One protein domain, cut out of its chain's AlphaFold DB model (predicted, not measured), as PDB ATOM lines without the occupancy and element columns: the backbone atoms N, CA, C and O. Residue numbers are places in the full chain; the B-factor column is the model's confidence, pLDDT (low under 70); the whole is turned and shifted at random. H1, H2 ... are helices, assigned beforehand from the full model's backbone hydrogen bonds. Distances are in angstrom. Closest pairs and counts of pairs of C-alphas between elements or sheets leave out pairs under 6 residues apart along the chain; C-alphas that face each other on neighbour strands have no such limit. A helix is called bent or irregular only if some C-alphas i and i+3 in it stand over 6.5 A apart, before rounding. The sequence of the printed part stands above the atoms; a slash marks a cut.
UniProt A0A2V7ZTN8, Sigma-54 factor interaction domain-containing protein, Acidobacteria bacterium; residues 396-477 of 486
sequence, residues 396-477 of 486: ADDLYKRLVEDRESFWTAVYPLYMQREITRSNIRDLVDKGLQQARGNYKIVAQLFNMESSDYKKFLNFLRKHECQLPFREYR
ATOM      1  N   ALA A 396      25.784 -28.989 107.185       79.25
ATOM      2  CA  ALA A 396      25.715 -29.765 108.419       79.25
ATOM      3  C   ALA A 396      27.065 -30.334 108.916       79.25
ATOM      4  O   ALA A 396      27.226 -30.470 110.121       79.25
ATOM      5  N   ASP A 397      28.016 -30.711 108.050       81.94
ATOM      6  CA  ASP A 397      29.379 -31.115 108.451       81.94
ATOM      7  C   ASP A 397      30.157 -29.938 109.042       81.94
ATOM      8  O   ASP A 397      30.753 -30.073 110.109       81.94
ATOM      9  N   ASP A 398      30.116 -28.781 108.378       83.50
ATOM     10  CA  ASP A 398      30.831 -27.586 108.834       83.50
ATOM     11  C   ASP A 398      30.236 -27.058 110.149       83.50
ATOM     12  O   ASP A 398      30.970 -26.723 111.077       83.50
ATOM     13  N   LEU A 399      28.903 -27.067 110.282       85.12
ATOM     14  CA  LEU A 399      28.236 -26.732 111.543       85.12
ATOM     15  C   LEU A 399      28.555 -27.737 112.648       85.12
ATOM     16  O   LEU A 399      28.817 -27.331 113.775       85.12
ATOM     17  N   TYR A 400      28.569 -29.037 112.345       87.62
ATOM     18  CA  TYR A 400      28.936 -30.054 113.331       87.62
ATOM     19  C   TYR A 400      30.357 -29.841 113.844       87.62
ATOM     20  O   TYR A 400      30.595 -29.906 115.048       87.62
ATOM     21  N   LYS A 401      31.286 -29.522 112.939       87.06
ATOM     22  CA  LYS A 401      32.670 -29.207 113.277       87.06
ATOM     23  C   LYS A 401      32.767 -27.991 114.201       87.06
ATOM     24  O   LYS A 401      33.418 -28.082 115.234       87.06
ATOM     25  N   ARG A 402      32.055 -26.902 113.900       86.38
ATOM     26  CA  ARG A 402      32.026 -25.699 114.754       86.38
ATOM     27  C   ARG A 402      31.481 -25.971 116.155       86.38
ATOM     28  O   ARG A 402      31.971 -25.430 117.140       86.38
ATOM     29  N   LEU A 403      30.479 -26.840 116.261       88.88
ATOM     30  CA  LEU A 403      29.939 -27.229 117.561       88.88
ATOM     31  C   LEU A 403      30.905 -28.146 118.324       88.88
ATOM     32  O   LEU A 403      31.148 -27.933 119.501       88.88
ATOM     33  N   VAL A 404      31.480 -29.167 117.691       86.44
ATOM     34  CA  VAL A 404      32.257 -30.185 118.422       86.44
ATOM     35  C   VAL A 404      33.727 -29.798 118.600       86.44
ATOM     36  O   VAL A 404      34.287 -30.011 119.675       86.44
ATOM     37  N   GLU A 405      34.356 -29.230 117.571       85.12
ATOM     38  CA  GLU A 405      35.775 -28.849 117.581       85.12
ATOM     39  C   GLU A 405      35.972 -27.420 118.100       85.12
ATOM     40  O   GLU A 405      36.729 -27.228 119.051       85.12
ATOM     41  N   ASP A 406      35.242 -26.441 117.552       84.31
ATOM     42  CA  ASP A 406      35.379 -25.025 117.949       84.31
ATOM     43  C   ASP A 406      34.586 -24.684 119.230       84.31
ATOM     44  O   ASP A 406      34.645 -23.562 119.736       84.31
ATOM     45  N   ARG A 407      33.864 -25.669 119.786       84.81
ATOM     46  CA  ARG A 407      33.031 -25.578 120.999       84.81
ATOM     47  C   ARG A 407      32.019 -24.429 120.995       84.81
ATOM     48  O   ARG A 407      31.652 -23.907 122.051       84.81
ATOM     49  N   GLU A 408      31.523 -24.048 119.823       87.25
ATOM     50  CA  GLU A 408      30.463 -23.051 119.731       87.25
ATOM     51  C   GLU A 408      29.131 -23.616 120.249       87.25
ATOM     52  O   GLU A 408      28.838 -24.808 120.128       87.25
ATOM     53  N   SER A 409      28.291 -22.753 120.823       89.31
ATOM     54  CA  SER A 409      26.942 -23.149 121.237       89.31
ATOM     55  C   SER A 409      25.996 -23.200 120.038       89.31
ATOM     56  O   SER A 409      26.013 -22.312 119.181       89.31
ATOM     57  N   PHE A 410      25.089 -24.178 120.013       89.81
ATOM     58  CA  PHE A 410      24.038 -24.285 118.991       89.81
ATOM     59  C   PHE A 410      23.224 -22.996 118.809       89.81
ATOM     60  O   PHE A 410      22.878 -22.631 117.683       89.81
ATOM     61  N   TRP A 411      22.926 -22.288 119.902       87.69
ATOM     62  CA  TRP A 411      22.142 -21.050 119.855       87.69
ATOM     63  C   TRP A 411      22.888 -19.880 119.212       87.69
ATOM     64  O   TRP A 411      22.241 -18.958 118.724       87.69
ATOM     65  N   THR A 412      24.218 -19.935 119.178       86.31
ATOM     66  CA  THR A 412      25.067 -18.908 118.563       86.31
ATOM     67  C   THR A 412      25.425 -19.284 117.127       86.31
ATOM     68  O   THR A 412      25.364 -18.441 116.239       86.31
ATOM     69  N   ALA A 413      25.743 -20.557 116.880       85.25
ATOM     70  CA  ALA A 413      26.258 -21.015 115.592       85.25
ATOM     71  C   ALA A 413      25.170 -21.448 114.599       85.25
ATOM     72  O   ALA A 413      25.330 -21.260 113.399       85.25
ATOM     73  N   VAL A 414      24.073 -22.051 115.071       87.00
ATOM     74  CA  VAL A 414      23.085 -22.727 114.203       87.00
ATOM     75  C   VAL A 414      21.746 -21.998 114.188       87.00
ATOM     76  O   VAL A 414      21.143 -21.818 113.131       87.00
ATOM     77  N   TYR A 415      21.267 -21.559 115.352       87.62
ATOM     78  CA  TYR A 415      19.959 -20.913 115.469       87.62
ATOM     79  C   TYR A 415      19.817 -19.617 114.640       87.62
ATOM     80  O   TYR A 415      18.795 -19.490 113.957       87.62
ATOM     81  N   PRO A 416      20.796 -18.684 114.612       87.38
ATOM     82  CA  PRO A 416      20.678 -17.459 113.821       87.38
ATOM     83  C   PRO A 416      20.629 -17.754 112.320       87.38
ATOM     84  O   PRO A 416      19.756 -17.232 111.631       87.38
ATOM     85  N   LEU A 417      21.478 -18.674 111.847       86.44
ATOM     86  CA  LEU A 417      21.519 -19.098 110.445       86.44
ATOM     87  C   LEU A 417      20.186 -19.709 110.000       86.44
ATOM     88  O   LEU A 417      19.735 -19.495 108.875       86.44
ATOM     89  N   TYR A 418      19.518 -20.455 110.883       85.38
ATOM     90  CA  TYR A 418      18.204 -21.017 110.578       85.38
ATOM     91  C   TYR A 418      17.117 -19.943 110.513       85.38
ATOM     92  O   TYR A 418      16.295 -19.946 109.596       85.38
ATOM     93  N   MET A 419      17.122 -18.993 111.453       84.19
ATOM     94  CA  MET A 419      16.147 -17.897 111.471       84.19
ATOM     95  C   MET A 419      16.326 -16.934 110.291       84.19
ATOM     96  O   MET A 419      15.338 -16.428 109.762       84.19
ATOM     97  N   GLN A 420      17.564 -16.744 109.829       84.56
ATOM     98  CA  GLN A 420      17.909 -15.955 108.641       84.56
ATOM     99  C   GLN A 420      17.716 -16.726 107.320       84.56
ATOM    100  O   GLN A 420      17.919 -16.160 106.251       84.56
ATOM    101  N   ARG A 421      17.253 -17.987 107.377       79.44
ATOM    102  CA  ARG A 421      17.033 -18.890 106.226       79.44
ATOM    103  C   ARG A 421      18.300 -19.225 105.429       79.44
ATOM    104  O   ARG A 421      18.203 -19.643 104.278       79.44
ATOM    105  N   GLU A 422      19.469 -19.099 106.046       76.56
ATOM    106  CA  GLU A 422      20.750 -19.508 105.457       76.56
ATOM    107  C   GLU A 422      20.947 -21.029 105.518       76.56
ATOM    108  O   GLU A 422      21.655 -21.604 104.692       76.56
ATOM    109  N   ILE A 423      20.272 -21.700 106.459       85.56
ATOM    110  CA  ILE A 423      20.228 -23.162 106.546       85.56
ATOM    111  C   ILE A 423      18.796 -23.683 106.533       85.56
ATOM    112  O   ILE A 423      17.867 -23.060 107.046       85.56
ATOM    113  N   THR A 424      18.621 -24.863 105.945       87.00
ATOM    114  CA  THR A 424      17.308 -25.494 105.795       87.00
ATOM    115  C   THR A 424      17.034 -26.510 106.901       87.00
ATOM    116  O   THR A 424      17.930 -26.970 107.615       87.00
ATOM    117  N   ARG A 425      15.768 -26.919 107.015       84.56
ATOM    118  CA  ARG A 425      15.327 -27.964 107.945       84.56
ATOM    119  C   ARG A 425      16.092 -29.282 107.771       84.56
ATOM    120  O   ARG A 425      16.399 -29.927 108.771       84.56
ATOM    121  N   SER A 426      16.408 -29.686 106.538       81.25
ATOM    122  CA  SER A 426      17.181 -30.911 106.290       81.25
ATOM    123  C   SER A 426      18.586 -30.809 106.877       81.25
ATOM    124  O   SER A 426      19.030 -31.743 107.527       81.25
ATOM    125  N   ASN A 427      19.231 -29.642 106.789       85.81
ATOM    126  CA  ASN A 427      20.560 -29.440 107.367       85.81
ATOM    127  C   ASN A 427      20.559 -29.573 108.897       85.81
ATOM    128  O   ASN A 427      21.493 -30.140 109.458       85.81
ATOM    129  N   ILE A 428      19.507 -29.101 109.576       86.25
ATOM    130  CA  ILE A 428      19.359 -29.292 111.027       86.25
ATOM    131  C   ILE A 428      19.116 -30.763 111.360       86.25
ATOM    132  O   ILE A 428      19.685 -31.266 112.326       86.25
ATOM    133  N   ARG A 429      18.290 -31.466 110.578       87.69
ATOM    134  CA  ARG A 429      18.054 -32.903 110.779       87.69
ATOM    135  C   ARG A 429      19.347 -33.696 110.614       87.69
ATOM    136  O   ARG A 429      19.659 -34.480 111.499       87.69
ATOM    137  N   ASP A 430      20.133 -33.415 109.580       86.19
ATOM    138  CA  ASP A 430      21.433 -34.057 109.346       86.19
ATOM    139  C   ASP A 430      22.441 -33.750 110.467       86.19
ATOM    140  O   ASP A 430      23.233 -34.605 110.861       86.19
ATOM    141  N   LEU A 431      22.416 -32.529 111.013       88.75
ATOM    142  CA  LEU A 431      23.250 -32.143 112.153       88.75
ATOM    143  C   LEU A 431      22.869 -32.927 113.421       88.75
ATOM    144  O   LEU A 431      23.736 -33.468 114.109       88.75
ATOM    145  N   VAL A 432      21.572 -32.991 113.732       87.69
ATOM    146  CA  VAL A 432      21.045 -33.699 114.910       87.69
ATOM    147  C   VAL A 432      21.231 -35.210 114.779       87.69
ATOM    148  O   VAL A 432      21.548 -35.857 115.774       87.69
ATOM    149  N   ASP A 433      21.090 -35.760 113.572       86.69
ATOM    150  CA  ASP A 433      21.367 -37.163 113.250       86.69
ATOM    151  C   ASP A 433      22.799 -37.547 113.647       86.69
ATOM    152  O   ASP A 433      23.000 -38.473 114.434       86.69
ATOM    153  N   LYS A 434      23.797 -36.756 113.230       85.56
ATOM    154  CA  LYS A 434      25.206 -36.966 113.613       85.56
ATOM    155  C   LYS A 434      25.416 -36.896 115.123       85.56
ATOM    156  O   LYS A 434      26.088 -37.754 115.697       85.56
ATOM    157  N   GLY A 435      24.798 -35.912 115.778       86.62
ATOM    158  CA  GLY A 435      24.847 -35.796 117.234       86.62
ATOM    159  C   GLY A 435      24.275 -37.035 117.929       86.62
ATOM    160  O   GLY A 435      24.887 -37.564 118.855       86.62
ATOM    161  N   LEU A 436      23.127 -37.539 117.467       87.12
ATOM    162  CA  LEU A 436      22.481 -38.731 118.022       87.12
ATOM    163  C   LEU A 436      23.266 -40.013 117.762       87.12
ATOM    164  O   LEU A 436      23.271 -40.879 118.638       87.12
ATOM    165  N   GLN A 437      23.947 -40.132 116.622       84.88
ATOM    166  CA  GLN A 437      24.854 -41.248 116.345       84.88
ATOM    167  C   GLN A 437      25.999 -41.285 117.363       84.88
ATOM    168  O   GLN A 437      26.243 -42.327 117.973       84.88
ATOM    169  N   GLN A 438      26.641 -40.142 117.631       85.19
ATOM    170  CA  GLN A 438      27.697 -40.060 118.648       85.19
ATOM    171  C   GLN A 438      27.147 -40.274 120.068       85.19
ATOM    172  O   GLN A 438      27.784 -40.918 120.901       85.19
ATOM    173  N   ALA A 439      25.934 -39.792 120.338       84.12
ATOM    174  CA  ALA A 439      25.261 -39.909 121.629       84.12
ATOM    175  C   ALA A 439      24.484 -41.226 121.836       84.12
ATOM    176  O   ALA A 439      23.793 -41.359 122.852       84.12
ATOM    177  N   ARG A 440      24.535 -42.173 120.886       81.56
ATOM    178  CA  ARG A 440      23.763 -43.438 120.891       81.56
ATOM    179  C   ARG A 440      22.277 -43.236 121.232       81.56
ATOM    180  O   ARG A 440      21.709 -43.897 122.106       81.56
ATOM    181  N   GLY A 441      21.657 -42.246 120.591       81.69
ATOM    182  CA  GLY A 441      20.244 -41.907 120.766       81.69
ATOM    183  C   GLY A 441      19.908 -41.109 122.033       81.69
ATOM    184  O   GLY A 441      18.734 -40.963 122.365       81.69
ATOM    185  N   ASN A 442      20.887 -40.585 122.779       85.62
ATOM    186  CA  ASN A 442      20.614 -39.788 123.978       85.62
ATOM    187  C   ASN A 442      20.652 -38.275 123.708       85.62
ATOM    188  O   ASN A 442      21.710 -37.650 123.722       85.62
ATOM    189  N   TYR A 443      19.479 -37.652 123.584       86.00
ATOM    190  CA  TYR A 443      19.346 -36.203 123.381       86.00
ATOM    191  C   TYR A 443      20.001 -35.332 124.462       86.00
ATOM    192  O   TYR A 443      20.385 -34.201 124.174       86.00
ATOM    193  N   LYS A 444      20.125 -35.818 125.704       85.00
ATOM    194  CA  LYS A 444      20.782 -35.054 126.776       85.00
ATOM    195  C   LYS A 444      22.288 -34.944 126.524       85.00
ATOM    196  O   LYS A 444      22.864 -33.888 126.754       85.00
ATOM    197  N   ILE A 445      22.887 -36.007 125.986       85.00
ATOM    198  CA  ILE A 445      24.290 -36.019 125.560       85.00
ATOM    199  C   ILE A 445      24.461 -35.162 124.301       85.00
ATOM    200  O   ILE A 445      25.435 -34.431 124.210       85.00
ATOM    201  N   VAL A 446      23.494 -35.160 123.372       87.25
ATOM    202  CA  VAL A 446      23.527 -34.257 122.201       87.25
ATOM    203  C   VAL A 446      23.531 -32.783 122.615       87.25
ATOM    204  O   VAL A 446      24.308 -32.004 122.076       87.25
ATOM    205  N   ALA A 447      22.707 -32.392 123.589       86.50
ATOM    206  CA  ALA A 447      22.696 -31.016 124.086       86.50
ATOM    207  C   ALA A 447      24.048 -30.611 124.706       86.50
ATOM    208  O   ALA A 447      24.513 -29.495 124.487       86.50
ATOM    209  N   GLN A 448      24.708 -31.533 125.415       85.50
ATOM    210  CA  GLN A 448      26.065 -31.322 125.932       85.50
ATOM    211  C   GLN A 448      27.105 -31.247 124.806       85.50
ATOM    212  O   GLN A 448      27.961 -30.372 124.827       85.50
ATOM    213  N   LEU A 449      27.001 -32.126 123.805       87.00
ATOM    214  CA  LEU A 449      27.882 -32.172 122.635       87.00
ATOM    215  C   LEU A 449      27.812 -30.879 121.809       87.00
ATOM    216  O   LEU A 449      28.802 -30.466 121.219       87.00
ATOM    217  N   PHE A 450      26.647 -30.234 121.774       89.56
ATOM    218  CA  PHE A 450      26.418 -28.971 121.072       89.56
ATOM    219  C   PHE A 450      26.603 -27.730 121.967       89.56
ATOM    220  O   PHE A 450      26.062 -26.663 121.662       89.56
ATOM    221  N   ASN A 451      27.338 -27.885 123.077       88.06
ATOM    222  CA  ASN A 451      27.705 -26.844 124.047       88.06
ATOM    223  C   ASN A 451      26.515 -25.984 124.493       88.06
ATOM    224  O   ASN A 451      26.575 -24.751 124.520       88.06
ATOM    225  N   MET A 452      25.394 -26.635 124.798       86.75
ATOM    226  CA  MET A 452      24.241 -25.980 125.405       86.75
ATOM    227  C   MET A 452      24.309 -26.111 126.925       86.75
ATOM    228  O   MET A 452      24.751 -27.132 127.459       86.75
ATOM    229  N   GLU A 453      23.803 -25.105 127.630       83.50
ATOM    230  CA  GLU A 453      23.634 -25.196 129.076       83.50
ATOM    231  C   GLU A 453      22.573 -26.243 129.452       83.50
ATOM    232  O   GLU A 453      21.644 -26.546 128.698       83.50
ATOM    233  N   SER A 454      22.671 -26.790 130.667       78.31
ATOM    234  CA  SER A 454      21.719 -27.807 131.147       78.31
ATOM    235  C   SER A 454      20.277 -27.277 131.251       78.31
ATOM    236  O   SER A 454      19.324 -28.052 131.142       78.31
ATOM    237  N   SER A 455      20.117 -25.964 131.431       82.56
ATOM    238  CA  SER A 455      18.849 -25.219 131.427       82.56
ATOM    239  C   SER A 455      18.175 -25.202 130.044       82.56
ATOM    240  O   SER A 455      16.947 -25.271 129.949       82.56
ATOM    241  N   ASP A 456      18.963 -25.204 128.966       83.88
ATOM    242  CA  ASP A 456      18.494 -25.069 127.582       83.88
ATOM    243  C   ASP A 456      18.000 -26.378 126.956       83.88
ATOM    244  O   ASP A 456      17.404 -26.368 125.876       83.88
ATOM    245  N   TYR A 457      18.165 -27.514 127.635       84.75
ATOM    246  CA  TYR A 457      17.748 -28.821 127.120       84.75
ATOM    247  C   TYR A 457      16.270 -28.855 126.690       84.75
ATOM    248  O   TYR A 457      15.930 -29.325 125.599       84.75
ATOM    249  N   LYS A 458      15.373 -28.309 127.524       86.19
ATOM    250  CA  LYS A 458      13.935 -28.235 127.206       86.19
ATOM    251  C   LYS A 458      13.667 -27.301 126.023       86.19
ATOM    252  O   LYS A 458      12.830 -27.606 125.175       86.19
ATOM    253  N   LYS A 459      14.398 -26.185 125.945       87.50
ATOM    254  CA  LYS A 459      14.303 -25.198 124.861       87.50
ATOM    255  C   LYS A 459      14.731 -25.808 123.523       87.50
ATOM    256  O   LYS A 459      14.036 -25.630 122.526       87.50
ATOM    257  N   PHE A 460      15.802 -26.598 123.521       87.69
ATOM    258  CA  PHE A 460      16.297 -27.311 122.345       87.69
ATOM    259  C   PHE A 460      15.307 -28.367 121.842       87.69
ATOM    260  O   PHE A 460      14.970 -28.386 120.659       87.69
ATOM    261  N   LEU A 461      14.753 -29.198 122.732       87.81
ATOM    262  CA  LEU A 461      13.737 -30.180 122.336       87.81
ATOM    263  C   LEU A 461      12.461 -29.525 121.795       87.81
ATOM    264  O   LEU A 461      11.896 -30.000 120.810       87.81
ATOM    265  N   ASN A 462      12.021 -28.424 122.407       87.81
ATOM    266  CA  ASN A 462      10.869 -27.667 121.920       87.81
ATOM    267  C   ASN A 462      11.136 -27.064 120.536       87.81
ATOM    268  O   ASN A 462      10.256 -27.116 119.679       87.81
ATOM    269  N   PHE A 463      12.346 -26.552 120.293       89.69
ATOM    270  CA  PHE A 463      12.768 -26.077 118.977       89.69
ATOM    271  C   PHE A 463      12.708 -27.197 117.926       89.69
ATOM    272  O   PHE A 463      12.066 -27.029 116.887       89.69
ATOM    273  N   LEU A 464      13.292 -28.366 118.218       89.56
ATOM    274  CA  LEU A 464      13.271 -29.507 117.298       89.56
ATOM    275  C   LEU A 464      11.851 -29.999 117.010       89.56
ATOM    276  O   LEU A 464      11.558 -30.374 115.880       89.56
ATOM    277  N   ARG A 465      10.957 -29.980 118.002       87.56
ATOM    278  CA  ARG A 465       9.557 -30.370 117.805       87.56
ATOM    279  C   ARG A 465       8.795 -29.346 116.967       87.56
ATOM    280  O   ARG A 465       8.131 -29.729 116.012       87.56
ATOM    281  N   LYS A 466       8.920 -28.056 117.293       87.12
ATOM    282  CA  LYS A 466       8.214 -26.957 116.613       87.12
ATOM    283  C   LYS A 466       8.570 -26.860 115.128       87.12
ATOM    284  O   LYS A 466       7.715 -26.524 114.322       87.12
ATOM    285  N   HIS A 467       9.821 -27.151 114.778       83.56
ATOM    286  CA  HIS A 467      10.306 -27.126 113.396       83.56
ATOM    287  C   HIS A 467      10.387 -28.520 112.756       83.56
ATOM    288  O   HIS A 467      10.967 -28.673 111.682       83.56
ATOM    289  N   GLU A 468       9.812 -29.536 113.413       83.94
ATOM    290  CA  GLU A 468       9.779 -30.928 112.957       83.94
ATOM    291  C   GLU A 468      11.175 -31.489 112.561       83.94
ATOM    292  O   GLU A 468      11.351 -32.264 111.609       83.94
ATOM    293  N   CYS A 469      12.203 -31.089 113.306       84.38
ATOM    294  CA  CYS A 469      13.583 -31.574 113.218       84.38
ATOM    295  C   CYS A 469      13.892 -32.689 114.230       84.38
ATOM    296  O   CYS A 469      15.028 -33.147 114.307       84.38
ATOM    297  N   GLN A 470      12.915 -33.110 115.035       84.62
ATOM    298  CA  GLN A 470      13.091 -34.203 115.987       84.62
ATOM    299  C   GLN A 470      13.177 -35.553 115.252       84.62
ATOM    300  O   GLN A 470      12.414 -35.811 114.317       84.62
ATOM    301  N   LEU A 471      14.113 -36.403 115.679       84.44
ATOM    302  CA  LEU A 471      14.401 -37.717 115.109       84.44
ATOM    303  C   LEU A 471      14.045 -38.826 116.118       84.44
ATOM    304  O   LEU A 471      14.139 -38.623 117.335       84.44
ATOM    305  N   PRO A 472      13.601 -40.001 115.647       80.19
ATOM    306  CA  PRO A 472      13.284 -41.130 116.513       80.19
ATOM    307  C   PRO A 472      14.555 -41.703 117.157       80.19
ATOM    308  O   PRO A 472      15.386 -42.333 116.519       80.19
ATOM    309  N   PHE A 473      14.705 -41.529 118.471       72.50
ATOM    310  CA  PHE A 473      15.919 -41.933 119.196       72.50
ATOM    311  C   PHE A 473      16.152 -43.455 119.279       72.50
ATOM    312  O   PHE A 473      17.263 -43.882 119.592       72.50
ATOM    313  N   ARG A 474      15.114 -44.276 119.050       68.69
ATOM    314  CA  ARG A 474      15.194 -45.747 119.147       68.69
ATOM    315  C   ARG A 474      16.109 -46.347 118.077       68.69
ATOM    316  O   ARG A 474      16.871 -47.255 118.378       68.69
ATOM    317  N   GLU A 475      16.114 -45.766 116.881       70.94
ATOM    318  CA  GLU A 475      16.898 -46.235 115.726       70.94
ATOM    319  C   GLU A 475      18.419 -46.168 115.964       70.94
ATOM    320  O   GLU A 475      19.190 -46.921 115.375       70.94
ATOM    321  N   TYR A 476      18.856 -45.323 116.903       72.31
ATOM    322  CA  TYR A 476      20.265 -45.108 117.242       72.31
ATOM    323  C   TYR A 476      20.772 -45.994 118.389       72.31
ATOM    324  O   TYR A 476      21.965 -45.967 118.696       72.31
ATOM    325  N   ARG A 477      19.885 -46.750 119.052       63.00
ATOM    326  CA  ARG A 477      20.248 -47.671 120.144       63.00
ATOM    327  C   ARG A 477      20.526 -49.091 119.659       63.00
ATOM    328  O   ARG A 477      21.404 -49.737 120.216       63.00
TER     329      ARG A 477
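This is residues 396 to 477 of the 486 residues of the protein "Sigma-54 factor interaction domain-containing protein" of Acidobacteria bacterium (UniProt A0A2V7ZTN8). A compact cluster of crossed helices: the long H4 has H1 and H5 packing on it crosswise, and the other long helix, H6, packs on H5 but stays apart from H1 and H4. The short helices H2 and H3 lie towards one end of the long axis and the short H7 at the other, next to the last residues of H4. The printed part has 82 residues with seven named helices, H1 to H7 in order along the chain, and no named strand; its class is all helix. It is compact, with a radius of gyration of the C-alphas of 11.5 A and spans of 33 by 25 by 25 A.

H1, residues 396 to 404, begins at C-alpha 396, (25.715, -29.765, 108.419), and is 12.0 A long from first to last C-alpha. H2 is residues 410 to 413 and H3 residues 415 to 419. H4, residues 425 to 438, is the longest by residues at 20.3 A; its C-alpha 425 is at (15.327, -27.964, 107.945). H5, residues 443 to 449, is 9.5 A long. H6, residues 454 to 466, is 19.9 A long and irregular, with C-alphas 455 and 458 7.1 A apart. H7, residues 473 to 476, ends at C-alpha 476, (20.265, -45.108, 117.242).

H4 is the hub, touching three helices. It touches H1 at a steep tilt of 49 degrees, the same way, with the closest C-alphas those of Ala 396 and Leu 431, 5.1 A apart. With residues 432 to 438 alone it touches H5, about perpendicular at 89 degrees; the closest C-alphas are those of Gly 435 and Val 446, 5.4 A. With residues 436 to 437 alone it only just touches H7, with 3 pairs of C-alphas within 8 A, the closest those of Gln 437 and Tyr 476, 6.1 A. H5 touches H6 at a steep tilt of 62 degrees, opposite ways, with the C-alphas of Ala 447 and Tyr 457 closest at 6.2 A. H1 touches H2, closest at the C-alphas of Leu 403 and Phe 410, 6.7 A. H2 and H3 meet only through their link. H3 and H4 are close but not clearly touching, with the C-alphas of Tyr 418 and Arg 425 closest at 8.0 A. Among the pairs that are apart are H4 and H6, and H1 and H6. Every O i to N i+4 pair is within hydrogen-bond range in H1, H3, H4 and H5, and 7 of 9 are in H6; H2 and H7 are too short for such a pair.

The two C-alphas farthest apart, those of Gln 420 and Arg 477, are 33.8 A apart. The printed part has no cut. The links from H1 through to H6 are tight, and the link from H6 to H7 is short. The mean pLDDT of the printed part is 84.6; residues 474 and 477 are under 70, and H7 has a mean of 71.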